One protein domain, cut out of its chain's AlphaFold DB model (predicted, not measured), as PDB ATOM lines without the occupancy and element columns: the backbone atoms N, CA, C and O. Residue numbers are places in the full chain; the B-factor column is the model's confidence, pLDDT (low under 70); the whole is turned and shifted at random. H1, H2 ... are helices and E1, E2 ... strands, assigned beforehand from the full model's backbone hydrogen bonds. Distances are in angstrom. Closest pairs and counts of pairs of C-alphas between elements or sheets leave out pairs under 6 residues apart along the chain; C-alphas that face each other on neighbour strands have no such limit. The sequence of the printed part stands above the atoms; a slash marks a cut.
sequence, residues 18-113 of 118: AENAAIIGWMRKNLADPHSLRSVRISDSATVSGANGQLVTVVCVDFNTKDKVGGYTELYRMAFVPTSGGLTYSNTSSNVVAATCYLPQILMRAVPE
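AT A GLANCE: This is residues 18 to 113 of the 118 residues of an uncharacterized protein of Methylobacterium soli (UniProt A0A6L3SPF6). A long, strongly twisted hairpin, E3 and E4, forms the core of an antiparallel sheet, with short strands E1 and E2 along one side of E3 and E5 on the far side of E4. H1 packs on one face and H3 on the opposite face, while H2 sits beside the strands near one end. The printed part has 96 residues, with three named helices and six named strands in the order H1 H2 E1 E2 E3 E4 E5 H3 E6; its class is mixed. It is compact, with a radius of gyration of the C-alphas of 13.3 A, but elongated, spanning 40 by 26 by 23 A.

IN THESE COORDINATES: H1, residues 18 to 30, begins at C-alpha 18 (13.025, 4.007, 29.633) and is 18.4 A long. H2 is residues 34 to 38, E1 41 to 43 and E2 46 to 49. E3, residues 55 to 66, measures 33.1 A and E4, residues 72 to 83, 31.9 A. E5 is residues 86 to 89, H3 98 to 102, and E6 108 to 110, ending at C-alpha 110 (26.280, 3.112, 18.751).

HOW THE PARTS SIT: E2 E3 E4 E5 form a meander, each strand the antiparallel neighbour of the one before: N 48 and O 56 are 2.9 A apart, N 61 and O 78 2.8 A, N 81 and O 88 2.8 A. E1 has E3 on one side, N 43 to O 60 2.8 A, and E6 on the other, N 42 to O 109 2.8 A. H1 is on the sheet, its C-alpha 19 lying 6.6 A from C-alpha 86. H3, on the opposite face, lies over E4 at a height over the sheet of 5.5 A; C-alphas 78 and 98 are closest, 5.6 A. H2 is only just at the sheet's level, at 3.9 A; its closest C-alphas to E3 are Ser 36 and Asn 64, 4.9 A. In H1 and H2 every O i to N i+4 pair is within hydrogen-bond range; in H3 0 of 1 is, beside 2 of 2 O i to N i+3 pairs.

THE WHOLE: The C-alphas farthest apart, Gln 54 and Val 69, are 40.5 A apart. The printed part has no cut and no long link. The model's pLDDT is under 70 at residues 66 to 73, 84 to 85, 89 to 98 and 112.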
ATOM      1  N   ALA A  18      14.387   4.070  30.158       83.00
ATOM      2  CA  ALA A  18      13.025   4.007  29.633       83.00
ATOM      3  C   ALA A  18      12.915   4.615  28.225       83.00
ATOM      4  O   ALA A  18      12.293   4.021  27.345       83.00
ATOM      5  N   GLU A  19      13.559   5.761  27.991       83.50
ATOM      6  CA  GLU A  19      13.629   6.378  26.664       83.50
ATOM      7  C   GLU A  19      14.374   5.466  25.684       83.50
ATOM      8  O   GLU A  19      13.845   5.157  24.621       83.50
ATOM      9  N   ASN A  20      15.549   4.954  26.058       83.94
ATOM     10  CA  ASN A  20      16.323   4.047  25.212       83.94
ATOM     11  C   ASN A  20      15.521   2.784  24.845       83.94
ATOM     12  O   ASN A  20      15.457   2.406  23.676       83.94
ATOM     13  N   ALA A  21      14.832   2.175  25.815       84.81
ATOM     14  CA  ALA A  21      13.984   1.009  25.584       84.81
ATOM     15  C   ALA A  21      12.808   1.314  24.638       84.81
ATOM     16  O   ALA A  21      12.494   0.502  23.766       84.81
ATOM     17  N   ALA A  22      12.185   2.488  24.766       85.00
ATOM     18  CA  ALA A  22      11.128   2.928  23.862       85.00
ATOM     19  C   ALA A  22      11.648   3.171  22.433       85.00
ATOM     20  O   ALA A  22      11.000   2.725  21.485       85.00
ATOM     21  N   ILE A  23      12.830   3.785  22.262       84.38
ATOM     22  CA  ILE A  23      13.481   3.926  20.942       84.38
ATOM     23  C   ILE A  23      13.743   2.547  20.354       84.38
ATOM     24  O   ILE A  23      13.305   2.256  19.248       84.38
ATOM     25  N   ILE A  24      14.411   1.665  21.093       84.69
ATOM     26  CA  ILE A  24      14.746   0.310  20.641       84.69
ATOM     27  C   ILE A  24      13.492  -0.476  20.247       84.69
ATOM     28  O   ILE A  24      13.464  -1.104  19.186       84.69
ATOM     29  N   GLY A  25      12.441  -0.431  21.070       84.06
ATOM     30  CA  GLY A  25      11.161  -1.073  20.777       84.06
ATOM     31  C   GLY A  25      10.518  -0.514  19.511       84.06
ATOM     32  O   GLY A  25      10.027  -1.272  18.672       84.06
ATOM     33  N   TRP A  26      10.592   0.805  19.328       83.62
ATOM     34  CA  TRP A  26      10.140   1.465  18.115       83.62
ATOM     35  C   TRP A  26      10.917   0.998  16.875       83.62
ATOM     36  O   TRP A  26      10.302   0.586  15.887       83.62
ATOM     37  N   MET A  27      12.252   0.987  16.946       83.56
ATOM     38  CA  MET A  27      13.130   0.548  15.858       83.56
ATOM     39  C   MET A  27      12.815  -0.894  15.458       83.56
ATOM     40  O   MET A  27      12.609  -1.170  14.282       83.56
ATOM     41  N   ARG A  28      12.685  -1.809  16.428       82.88
ATOM     42  CA  ARG A  28      12.348  -3.222  16.176       82.88
ATOM     43  C   ARG A  28      10.975  -3.416  15.533       82.88
ATOM     44  O   ARG A  28      10.799  -4.347  14.758       82.88
ATOM     45  N   LYS A  29      10.000  -2.561  15.856       81.56
ATOM     46  CA  LYS A  29       8.648  -2.630  15.282       81.56
ATOM     47  C   LYS A  29       8.592  -2.124  13.837       81.56
ATOM     48  O   LYS A  29       7.756  -2.594  13.072       81.56
ATOM     49  N   ASN A  30       9.433  -1.152  13.479       78.00
ATOM     50  CA  ASN A  30       9.336  -0.437  12.199       78.00
ATOM     51  C   ASN A  30      10.423  -0.826  11.191       78.00
ATOM     52  O   ASN A  30      10.217  -0.674   9.989       78.00
ATOM     53  N   LEU A  31      11.564  -1.337  11.654       78.00
ATOM     54  CA  LEU A  31      12.638  -1.820  10.796       78.00
ATOM     55  C   LEU A  31      12.532  -3.333  10.639       78.00
ATOM     56  O   LEU A  31      12.780  -4.086  11.576       78.00
ATOM     57  N   ALA A  32      12.177  -3.768   9.431       72.06
ATOM     58  CA  ALA A  32      12.075  -5.185   9.095       72.06
ATOM     59  C   ALA A  32      13.446  -5.858   8.894       72.06
ATOM     60  O   ALA A  32      13.559  -7.073   9.031       72.06
ATOM     61  N   ASP A  33      14.485  -5.085   8.558       74.00
ATOM     62  CA  ASP A  33      15.809  -5.620   8.245       74.00
ATOM     63  C   ASP A  33      16.731  -5.656   9.491       74.00
ATOM     64  O   ASP A  33      16.936  -4.633  10.157       74.00
ATOM     65  N   PRO A  34      17.336  -6.815   9.816       73.69
ATOM     66  CA  PRO A  34      18.244  -6.942  10.956       73.69
ATOM     67  C   PRO A  34      19.518  -6.097  10.848       73.69
ATOM     68  O   PRO A  34      20.067  -5.689  11.871       73.69
ATOM     69  N   HIS A  35      20.021  -5.829   9.642       75.06
ATOM     70  CA  HIS A  35      21.189  -4.972   9.460       75.06
ATOM     71  C   HIS A  35      20.837  -3.510   9.760       75.06
ATOM     72  O   HIS A  35      21.641  -2.811  10.387       75.06
ATOM     73  N   SER A  36      19.635  -3.052   9.401       78.25
ATOM     74  CA  SER A  36      19.139  -1.735   9.813       78.25
ATOM     75  C   SER A  36      19.208  -1.567  11.333       78.25
ATOM     76  O   SER A  36      19.754  -0.570  11.803       78.25
ATOM     77  N   LEU A  37      18.788  -2.580  12.102       81.38
ATOM     78  CA  LEU A  37      18.883  -2.579  13.569       81.38
ATOM     79  C   LEU A  37      20.332  -2.524  14.077       81.38
ATOM     80  O   LEU A  37      20.641  -1.745  14.973       81.38
ATOM     81  N   ARG A  38      21.253  -3.286  13.479       82.06
ATOM     82  CA  ARG A  38      22.671  -3.294  13.896       82.06
ATOM     83  C   ARG A  38      23.385  -1.966  13.655       82.06
ATOM     84  O   ARG A  38      24.368  -1.665  14.323       82.06
ATOM     85  N   SER A  39      22.911  -1.186  12.688       82.69
ATOM     86  CA  SER A  39      23.474   0.126  12.359       82.69
ATOM     87  C   SER A  39      22.954   1.264  13.240       82.69
ATOM     88  O   SER A  39      23.374   2.409  13.048       82.69
ATOM     89  N   VAL A  40      22.050   0.964  14.183       87.50
ATOM     90  CA  VAL A  40      21.379   1.983  14.986       87.50
ATOM     91  C   VAL A  40      22.357   2.711  15.898       87.50
ATOM     92  O   VAL A  40      23.121   2.104  16.657       87.50
ATOM     93  N   ARG A  41      22.290   4.040  15.858       89.81
ATOM     94  CA  ARG A  41      22.981   4.929  16.794       89.81
ATOM     95  C   ARG A  41      21.964   5.861  17.422       89.81
ATOM     96  O   ARG A  41      21.079   6.338  16.724       89.81
ATOM     97  N   ILE A  42      22.105   6.132  18.709       90.38
ATOM     98  CA  ILE A  42      21.236   7.028  19.473       90.38
ATOM     99  C   ILE A  42      22.115   8.132  20.066       90.38
ATOM    100  O   ILE A  42      23.224   7.861  20.530       90.38
ATOM    101  N   SER A  43      21.668   9.384  19.993       89.88
ATOM    102  CA  SER A  43      22.341  10.497  20.661       89.88
ATOM    103  C   SER A  43      21.974  10.568  22.135       89.88
ATOM    104  O   SER A  43      20.937  10.064  22.548       89.88
ATOM    105  N   ASP A  44      22.762  11.305  22.913       88.88
ATOM    106  CA  ASP A  44      22.258  11.855  24.172       88.88
ATOM    107  C   ASP A  44      21.065  12.784  23.904       88.88
ATOM    108  O   ASP A  44      20.894  13.297  22.790       88.88
ATOM    109  N   SER A  45      20.220  12.998  24.909       86.44
ATOM    110  CA  SER A  45      19.143  13.972  24.759       86.44
ATOM    111  C   SER A  45      19.717  15.379  24.871       86.44
ATOM    112  O   SER A  45      20.462  15.665  25.805       86.44
ATOM    113  N   ALA A  46      19.375  16.254  23.936       86.88
ATOM    114  CA  ALA A  46      19.894  17.613  23.872       86.88
ATOM    115  C   ALA A  46      18.749  18.617  23.804       86.88
ATOM    116  O   ALA A  46      17.724  18.357  23.178       86.88
ATOM    117  N   THR A  47      18.937  19.783  24.419       86.38
ATOM    118  CA  THR A  47      17.995  20.897  24.274       86.38
ATOM    119  C   THR A  47      18.451  21.791  23.128       86.38
ATOM    120  O   THR A  47      19.589  22.254  23.094       86.38
ATOM    121  N   VAL A  48      17.565  21.997  22.164       82.06
ATOM    122  CA  VAL A  48      17.834  22.664  20.887       82.06
ATOM    123  C   VAL A  48      16.717  23.650  20.584       82.06
ATOM    124  O   VAL A  48      15.583  23.468  21.024       82.06
ATOM    125  N   SER A  49      17.015  24.693  19.815       80.75
ATOM    126  CA  SER A  49      15.976  25.593  19.320       80.75
ATOM    127  C   SER A  49      15.165  24.891  18.232       80.75
ATOM    128  O   SER A  49      15.705  24.495  17.198       80.75
ATOM    129  N   GLY A  50      13.869  24.726  18.477       75.69
ATOM    130  CA  GLY A  50      12.905  24.248  17.501       75.69
ATOM    131  C   GLY A  50      12.658  25.265  16.386       75.69
ATOM    132  O   GLY A  50      13.069  26.424  16.460       75.69
ATOM    133  N   ALA A  51      11.944  24.839  15.346       72.88
ATOM    134  CA  ALA A  51      11.665  25.642  14.156       72.88
ATOM    135  C   ALA A  51      10.876  26.938  14.449       72.88
ATOM    136  O   ALA A  51      10.971  27.899  13.692       72.88
ATOM    137  N   ASN A  52      10.128  26.985  15.556       76.12
ATOM    138  CA  ASN A  52       9.400  28.164  16.039       76.12
ATOM    139  C   ASN A  52      10.190  29.006  17.063       76.12
ATOM    140  O   ASN A  52       9.620  29.899  17.690       76.12
ATOM    141  N   GLY A  53      11.469  28.696  17.289       75.06
ATOM    142  CA  GLY A  53      12.323  29.367  18.271       75.06
ATOM    143  C   GLY A  53      12.122  28.923  19.724       75.06
ATOM    144  O   GLY A  53      12.857  29.385  20.593       75.06
ATOM    145  N   GLN A  54      11.175  28.023  20.012       80.56
ATOM    146  CA  GLN A  54      11.027  27.436  21.347       80.56
ATOM    147  C   GLN A  54      12.100  26.376  21.585       80.56
ATOM    148  O   GLN A  54      12.466  25.641  20.670       80.56
ATOM    149  N   LEU A  55      12.591  26.268  22.818       81.88
ATOM    150  CA  LEU A  55      13.518  25.202  23.183       81.88
ATOM    151  C   LEU A  55      12.772  23.869  23.266       81.88
ATOM    152  O   LEU A  55      11.733  23.768  23.917       81.88
ATOM    153  N   VAL A  56      13.322  22.845  22.625       82.06
ATOM    154  CA  VAL A  56      12.781  21.487  22.629       82.06
ATOM    155  C   VAL A  56      13.894  20.524  23.007       82.06
ATOM    156  O   VAL A  56      15.026  20.656  22.543       82.06
ATOM    157  N   THR A  57      13.590  19.549  23.859       85.44
ATOM    158  CA  THR A  57      14.503  18.434  24.117       85.44
ATOM    159  C   THR A  57      14.321  17.382  23.034       85.44
ATOM    160  O   THR A  57      13.195  16.995  22.726       85.44
ATOM    161  N   VAL A  58      15.420  16.911  22.454       87.38
ATOM    162  CA  VAL A  58      15.409  15.933  21.366       87.38
ATOM    163  C   VAL A  58      16.363  14.788  21.647       87.38
ATOM    164  O   VAL A  58      17.410  14.981  22.256       87.38
ATOM    165  N   VAL A  59      16.012  13.607  21.153       88.88
ATOM    166  CA  VAL A  59      16.891  12.445  21.036       88.88
ATOM    167  C   VAL A  59      16.952  12.060  19.566       88.88
ATOM    168  O   VAL A  59      15.920  11.860  18.930       88.88
ATOM    169  N   CYS A  60      18.151  11.969  19.013       89.06
ATOM    170  CA  CYS A  60      18.364  11.684  17.604       89.06
ATOM    171  C   CYS A  60      18.757  10.228  17.401       89.06
ATOM    172  O   CYS A  60      19.470   9.646  18.218       89.06
ATOM    173  N   VAL A  61      18.295   9.639  16.300       88.88
ATOM    174  CA  VAL A  61      18.540   8.236  15.968       88.88
ATOM    175  C   VAL A  61      18.954   8.115  14.511       88.88
ATOM    176  O   VAL A  61      18.253   8.605  13.629       88.88
ATOM    177  N   ASP A  62      20.065   7.425  14.283       89.00
ATOM    178  CA  ASP A  62      20.551   7.050  12.957       89.00
ATOM    179  C   ASP A  62      20.342   5.576  12.717       89.00
ATOM    180  O   ASP A  62      20.582   4.771  13.614       89.00
ATOM    181  N   PHE A  63      19.985   5.221  11.492       85.69
ATOM    182  CA  PHE A  63      19.929   3.841  11.043       85.69
ATOM    183  C   PHE A  63      20.048   3.760   9.528       85.69
ATOM    184  O   PHE A  63      19.591   4.639   8.803       85.69
ATOM    185  N   ASN A  64      20.632   2.677   9.031       82.19
ATOM    186  CA  ASN A  64      20.602   2.381   7.609       82.19
ATOM    187  C   ASN A  64      19.216   1.866   7.246       82.19
ATOM    188  O   ASN A  64      18.753   0.878   7.813       82.19
ATOM    189  N   THR A  65      18.568   2.503   6.281       73.94
ATOM    190  CA  THR A  65      17.357   1.944   5.679       73.94
ATOM    191  C   THR A  65      17.744   0.991   4.559       73.94
ATOM    192  O   THR A  65      18.708   1.229   3.828       73.94
ATOM    193  N   LYS A  66      16.998  -0.105   4.449       68.69
ATOM    194  CA  LYS A  66      17.026  -0.972   3.281       68.69
ATOM    195  C   LYS A  66      15.715  -0.776   2.538       68.69
ATOM    196  O   LYS A  66      14.658  -0.755   3.176       68.69
ATOM    197  N   ASP A  67      15.767  -0.610   1.226       61.44
ATOM    198  CA  ASP A  67      14.544  -0.580   0.432       61.44
ATOM    199  C   ASP A  67      13.862  -1.959   0.401       61.44
ATOM    200  O   ASP A  67      14.398  -2.985   0.833       61.44
ATOM    201  N   LYS A  68      12.640  -1.987  -0.137       53.31
ATOM    202  CA  LYS A  68      11.838  -3.212  -0.270       53.31
ATOM    203  C   LYS A  68      12.453  -4.251  -1.222       53.31
ATOM    204  O   LYS A  68      11.953  -5.372  -1.255       53.31
ATOM    205  N   VAL A  69      13.488  -3.898  -1.990       62.31
ATOM    206  CA  VAL A  69      14.202  -4.803  -2.908       62.31
ATOM    207  C   VAL A  69      15.559  -5.252  -2.356       62.31
ATOM    208  O   VAL A  69      16.253  -6.046  -2.986       62.31
ATOM    209  N   GLY A  70      15.907  -4.827  -1.142       57.22
ATOM    210  CA  GLY A  70      17.091  -5.271  -0.429       57.22
ATOM    211  C   GLY A  70      18.354  -4.431  -0.664       57.22
ATOM    212  O   GLY A  70      19.430  -4.849  -0.234       57.22
ATOM    213  N   GLY A  71      18.252  -3.267  -1.302       59.03
ATOM    214  CA  GLY A  71      19.347  -2.308  -1.443       59.03
ATOM    215  C   GLY A  71      19.535  -1.468  -0.178       59.03
ATOM    216  O   GLY A  71      18.558  -1.023   0.421       59.03
ATOM    217  N   TYR A  72      20.785  -1.239   0.244       61.88
ATOM    218  CA  TYR A  72      21.082  -0.233   1.272       61.88
ATOM    219  C   TYR A  72      20.876   1.139   0.655       61.88
ATOM    220  O   TYR A  72      21.660   1.550  -0.197       61.88
ATOM    221  N   THR A  73      19.808   1.813   1.057       60.28
ATOM    222  CA  THR A  73      19.401   3.040   0.386       60.28
ATOM    223  C   THR A  73      20.096   4.257   0.944       60.28
ATOM    224  O   THR A  73      20.574   5.044   0.147       60.28
ATOM    225  N   GLU A  74      20.193   4.411   2.271       72.75
ATOM    226  CA  GLU A  74      20.846   5.578   2.885       72.75
ATOM    227  C   GLU A  74      20.878   5.501   4.422       72.75
ATOM    228  O   GLU A  74      20.084   4.780   5.046       72.75
ATOM    229  N   LEU A  75      21.781   6.285   5.030       79.25
ATOM    230  CA  LEU A  75      21.750   6.595   6.459       79.25
ATOM    231  C   LEU A  75      20.584   7.555   6.715       79.25
ATOM    232  O   LEU A  75      20.633   8.722   6.329       79.25
ATOM    233  N   TYR A  76      19.548   7.069   7.386       81.69
ATOM    234  CA  TYR A  76      18.404   7.876   7.777       81.69
ATOM    235  C   TYR A  76      18.577   8.371   9.211       81.69
ATOM    236  O   TYR A  76      18.849   7.579  10.115       81.69
ATOM    237  N   ARG A  77      18.401   9.681   9.413       85.75
ATOM    238  CA  ARG A  77      18.474  10.345  10.719       85.75
ATOM    239  C   ARG A  77      17.112  10.904  11.097       85.75
ATOM    240  O   ARG A  77      16.515  11.667  10.340       85.75
ATOM    241  N   MET A  78      16.642  10.560  12.288       84.81
ATOM    242  CA  MET A  78      15.337  10.970  12.793       84.81
ATOM    243  C   MET A  78      15.442  11.536  14.206       84.81
ATOM    244  O   MET A  78      16.265  11.092  15.002       84.81
ATOM    245  N   ALA A  79      14.588  12.508  14.518       86.19
ATOM    246  CA  ALA A  79      14.481  13.095  15.845       86.19
ATOM    247  C   ALA A  79      13.263  12.535  16.597       86.19
ATOM    248  O   ALA A  79      12.189  12.340  16.021       86.19
ATOM    249  N   PHE A  80      13.417  12.346  17.899       85.75
ATOM    250  CA  PHE A  80      12.356  12.028  18.845       85.75
ATOM    251  C   PHE A  80      12.301  13.100  19.923       85.75
ATOM    252  O   PHE A  80      13.331  13.617  20.344       85.75
ATOM    253  N   VAL A  81      11.100  13.404  20.396       84.62
ATOM    254  CA  VAL A  81      10.874  14.300  21.527       84.62
ATOM    255  C   VAL A  81      10.414  13.447  22.710       84.62
ATOM    256  O   VAL A  81       9.402  12.748  22.594       84.62
ATOM    257  N   PRO A  82      11.138  13.443  23.840       77.50
ATOM    258  CA  PRO A  82      10.662  12.800  25.051       77.50
ATOM    259  C   PRO A  82       9.482  13.589  25.626       77.50
ATOM    260  O   PRO A  82       9.510  14.812  25.743       77.50
ATOM    261  N   THR A  83       8.426  12.872  25.979       74.88
ATOM    262  CA  THR A  83       7.180  13.374  26.566       74.88
ATOM    263  C   THR A  83       6.858  12.571  27.825       74.88
ATOM    264  O   THR A  83       7.426  11.502  28.058       74.88
ATOM    265  N   SER A  84       5.901  13.035  28.630       69.81
ATOM    266  CA  SER A  84       5.416  12.283  29.798       69.81
ATOM    267  C   SER A  84       4.817  10.915  29.440       69.81
ATOM    268  O   SER A  84       4.804  10.021  30.281       69.81
ATOM    269  N   GLY A  85       4.356  10.731  28.197       67.44
ATOM    270  CA  GLY A  85       3.844   9.462  27.671       67.44
ATOM    271  C   GLY A  85       4.895   8.579  26.986       67.44
ATOM    272  O   GLY A  85       4.526   7.597  26.347       67.44
ATOM    273  N   GLY A  86       6.185   8.923  27.072       70.81
ATOM    274  CA  GLY A  86       7.270   8.261  26.344       70.81
ATOM    275  C   GLY A  86       7.786   9.114  25.186       70.81
ATOM    276  O   GLY A  86       7.753  10.337  25.248       70.81
ATOM    277  N   LEU A  87       8.287   8.496  24.119       74.31
ATOM    278  CA  LEU A  87       8.866   9.228  22.988       74.31
ATOM    279  C   LEU A  87       7.846   9.436  21.877       74.31
ATOM    280  O   LEU A  87       7.230   8.483  21.404       74.31
ATOM    281  N   THR A  88       7.714  10.681  21.430       76.81
ATOM    282  CA  THR A  88       6.972  11.016  20.217       76.81
ATOM    283  C   THR A  88       7.933  11.317  19.081       76.81
ATOM    284  O   THR A  88       9.047  11.803  19.293       76.81
ATOM    285  N   TYR A  89       7.504  11.046  17.856       69.69
ATOM    286  CA  TYR A  89       8.272  11.456  16.697       69.69
ATOM    287  C   TYR A  89       8.294  12.966  16.579       69.69
ATOM    288  O   TYR A  89       7.303  13.672  16.790       69.69
ATOM    289  N   SER A  90       9.444  13.447  16.151       68.56
ATOM    290  CA  SER A  90       9.565  14.793  15.660       68.56
ATOM    291  C   SER A  90       8.791  14.952  14.356       68.56
ATOM    292  O   SER A  90       9.083  14.298  13.358       68.56
ATOM    293  N   ASN A  91       7.830  15.862  14.346       65.31
ATOM    294  CA  ASN A  91       7.174  16.345  13.142       65.31
ATOM    295  C   ASN A  91       7.033  17.871  13.231       65.31
ATOM    296  O   ASN A  91       7.413  18.480  14.235       65.31
ATOM    297  N   THR A  92       6.465  18.494  12.199       59.78
ATOM    298  CA  THR A  92       6.241  19.945  12.162       59.78
ATOM    299  C   THR A  92       5.446  20.445  13.375       59.78
ATOM    300  O   THR A  92       5.721  21.531  13.875       59.78
ATOM    301  N   SER A  93       4.518  19.641  13.910       60.06
ATOM    302  CA  SER A  93       3.754  19.966  15.124       60.06
ATOM    303  C   SER A  93       4.601  19.915  16.401       60.06
ATOM    304  O   SER A  93       4.365  20.695  17.319       60.06
ATOM    305  N   SER A  94       5.623  19.058  16.447       61.06
ATOM    306  CA  SER A  94       6.611  18.986  17.535       61.06
ATOM    307  C   SER A  94       7.707  20.060  17.430       61.06
ATOM    308  O   SER A  94       8.580  20.110  18.290       61.06
ATOM    309  N   ASN A  95       7.684  20.916  16.395       64.81
ATOM    310  CA  ASN A  95       8.679  21.965  16.111       64.81
ATOM    311  C   ASN A  95      10.127  21.473  15.985       64.81
ATOM    312  O   ASN A  95      11.067  22.259  16.092       64.81
ATOM    313  N   VAL A  96      10.323  20.188  15.717       66.56
ATOM    314  CA  VAL A  96      11.643  19.598  15.513       66.56
ATOM    315  C   VAL A  96      11.686  19.059  14.083       66.56
ATOM    316  O   VAL A  96      10.710  18.508  13.562       66.56
ATOM    317  N   VAL A  97      12.807  19.279  13.404       69.00
ATOM    318  CA  VAL A  97      13.039  18.836  12.024       69.00
ATOM    319  C   VAL A  97      14.294  17.973  11.986       69.00
ATOM    320  O   VAL A  97      15.160  18.103  12.845       69.00
ATOM    321  N   ALA A  98      14.433  17.097  10.986       67.12
ATOM    322  CA  ALA A  98      15.609  16.224  10.872       67.12
ATOM    323  C   ALA A  98      16.936  17.012  10.897       67.12
ATOM    324  O   ALA A  98      17.912  16.551  11.485       67.12
ATOM    325  N   ALA A  99      16.943  18.239  10.354       73.06
ATOM    326  CA  ALA A  99      18.083  19.159  10.390       73.06
ATOM    327  C   ALA A  99      18.599  19.437  11.816       73.06
ATOM    328  O   ALA A  99      19.801  19.590  12.020       73.06
ATOM    329  N   THR A 100      17.718  19.430  12.820       78.31
ATOM    330  CA  THR A 100      18.073  19.635  14.227       78.31
ATOM    331  C   THR A 100      19.035  18.560  14.745       78.31
ATOM    332  O   THR A 100      19.894  18.842  15.576       78.31
ATOM    333  N   CYS A 101      18.965  17.341  14.208       83.56
ATOM    334  CA  CYS A 101      19.867  16.254  14.582       83.56
ATOM    335  C   CYS A 101      21.250  16.326  13.921       83.56
ATOM    336  O   CYS A 101      22.106  15.490  14.207       83.56
ATOM    337  N   TYR A 102      21.489  17.289  13.032       84.69
ATOM    338  CA  TYR A 102      22.807  17.547  12.442       84.69
ATOM    339  C   TYR A 102      23.536  18.708  13.129       84.69
ATOM    340  O   TYR A 102      24.621  19.094  12.696       84.69
ATOM    341  N   LEU A 103      22.965  19.259  14.207       83.88
ATOM    342  CA  LEU A 103      23.634  20.261  15.026       83.88
ATOM    343  C   LEU A 103      24.888  19.669  15.696       83.88
ATOM    344  O   LEU A 103      24.871  18.508  16.111       83.88
ATOM    345  N   PRO A 104      25.963  20.458  15.860       82.38
ATOM    346  CA  PRO A 104      27.248  19.965  16.359       82.38
ATOM    347  C   PRO A 104      27.189  19.447  17.802       82.38
ATOM    348  O   PRO A 104      28.000  18.605  18.176       82.38
ATOM    349  N   GLN A 105      26.224  19.903  18.611       81.06
ATOM    350  CA  GLN A 105      26.022  19.378  19.966       81.06
ATOM    351  C   GLN A 105      25.397  17.969  20.007       81.06
ATOM    352  O   GLN A 105      25.352  17.355  21.070       81.06
ATOM    353  N   ILE A 106      24.897  17.451  18.880       86.06
ATOM    354  CA  ILE A 106      24.274  16.127  18.803       86.06
ATOM    355  C   ILE A 106      25.349  15.081  18.515       86.06
ATOM    356  O   ILE A 106      25.794  14.900  17.381       86.06
ATOM    357  N   LEU A 107      25.748  14.358  19.559       87.25
ATOM    358  CA  LEU A 107      26.735  13.288  19.465       87.25
ATOM    359  C   LEU A 107      26.041  11.928  19.408       87.25
ATOM    360  O   LEU A 107      25.436  11.487  20.382       87.25
ATOM    361  N   MET A 108      26.145  11.258  18.261       87.56
ATOM    362  CA  MET A 108      25.563   9.933  18.039       87.56
ATOM    363  C   MET A 108      26.456   8.832  18.616       87.56
ATOM    364  O   MET A 108      27.653   8.788  18.324       87.56
ATOM    365  N   ARG A 109      25.874   7.887  19.361       87.44
ATOM    366  CA  ARG A 109      26.580   6.733  19.937       87.44
ATOM    367  C   ARG A 109      25.954   5.429  19.455       87.44
ATOM    368  O   ARG A 109      24.738   5.332  19.322       87.44
ATOM    369  N   ALA A 110      26.776   4.424  19.164       84.62
ATOM    370  CA  ALA A 110      26.280   3.112  18.751       84.62
ATOM    371  C   ALA A 110      25.489   2.436  19.880       84.62
ATOM    372  O   ALA A 110      25.846   2.573  21.050       84.62
ATOM    373  N   VAL A 111      24.447   1.686  19.516       81.19
ATOM    374  CA  VAL A 111      23.604   0.954  20.470       81.19
ATOM    375  C   VAL A 111      23.982  -0.529  20.446       81.19
ATOM    376  O   VAL A 111      23.476  -1.277  19.604       81.19
ATOM    377  N   PRO A 112      24.864  -0.999  21.346       69.25
ATOM    378  CA  PRO A 112      25.323  -2.390  21.328       69.25
ATOM    379  C   PRO A 112      24.175  -3.397  21.511       69.25
ATOM    380  O   PRO A 112      24.219  -4.490  20.949       69.25
ATOM    381  N   GLU A 113      23.103  -3.004  22.204       71.44
ATOM    382  CA  GLU A 113      21.901  -3.819  22.448       71.44
ATOM    383  C   GLU A 113      21.136  -4.213  21.168       71.44
ATOM    384  O   GLU A 113      20.354  -5.166  21.170       71.44
TER     385      GLU A 113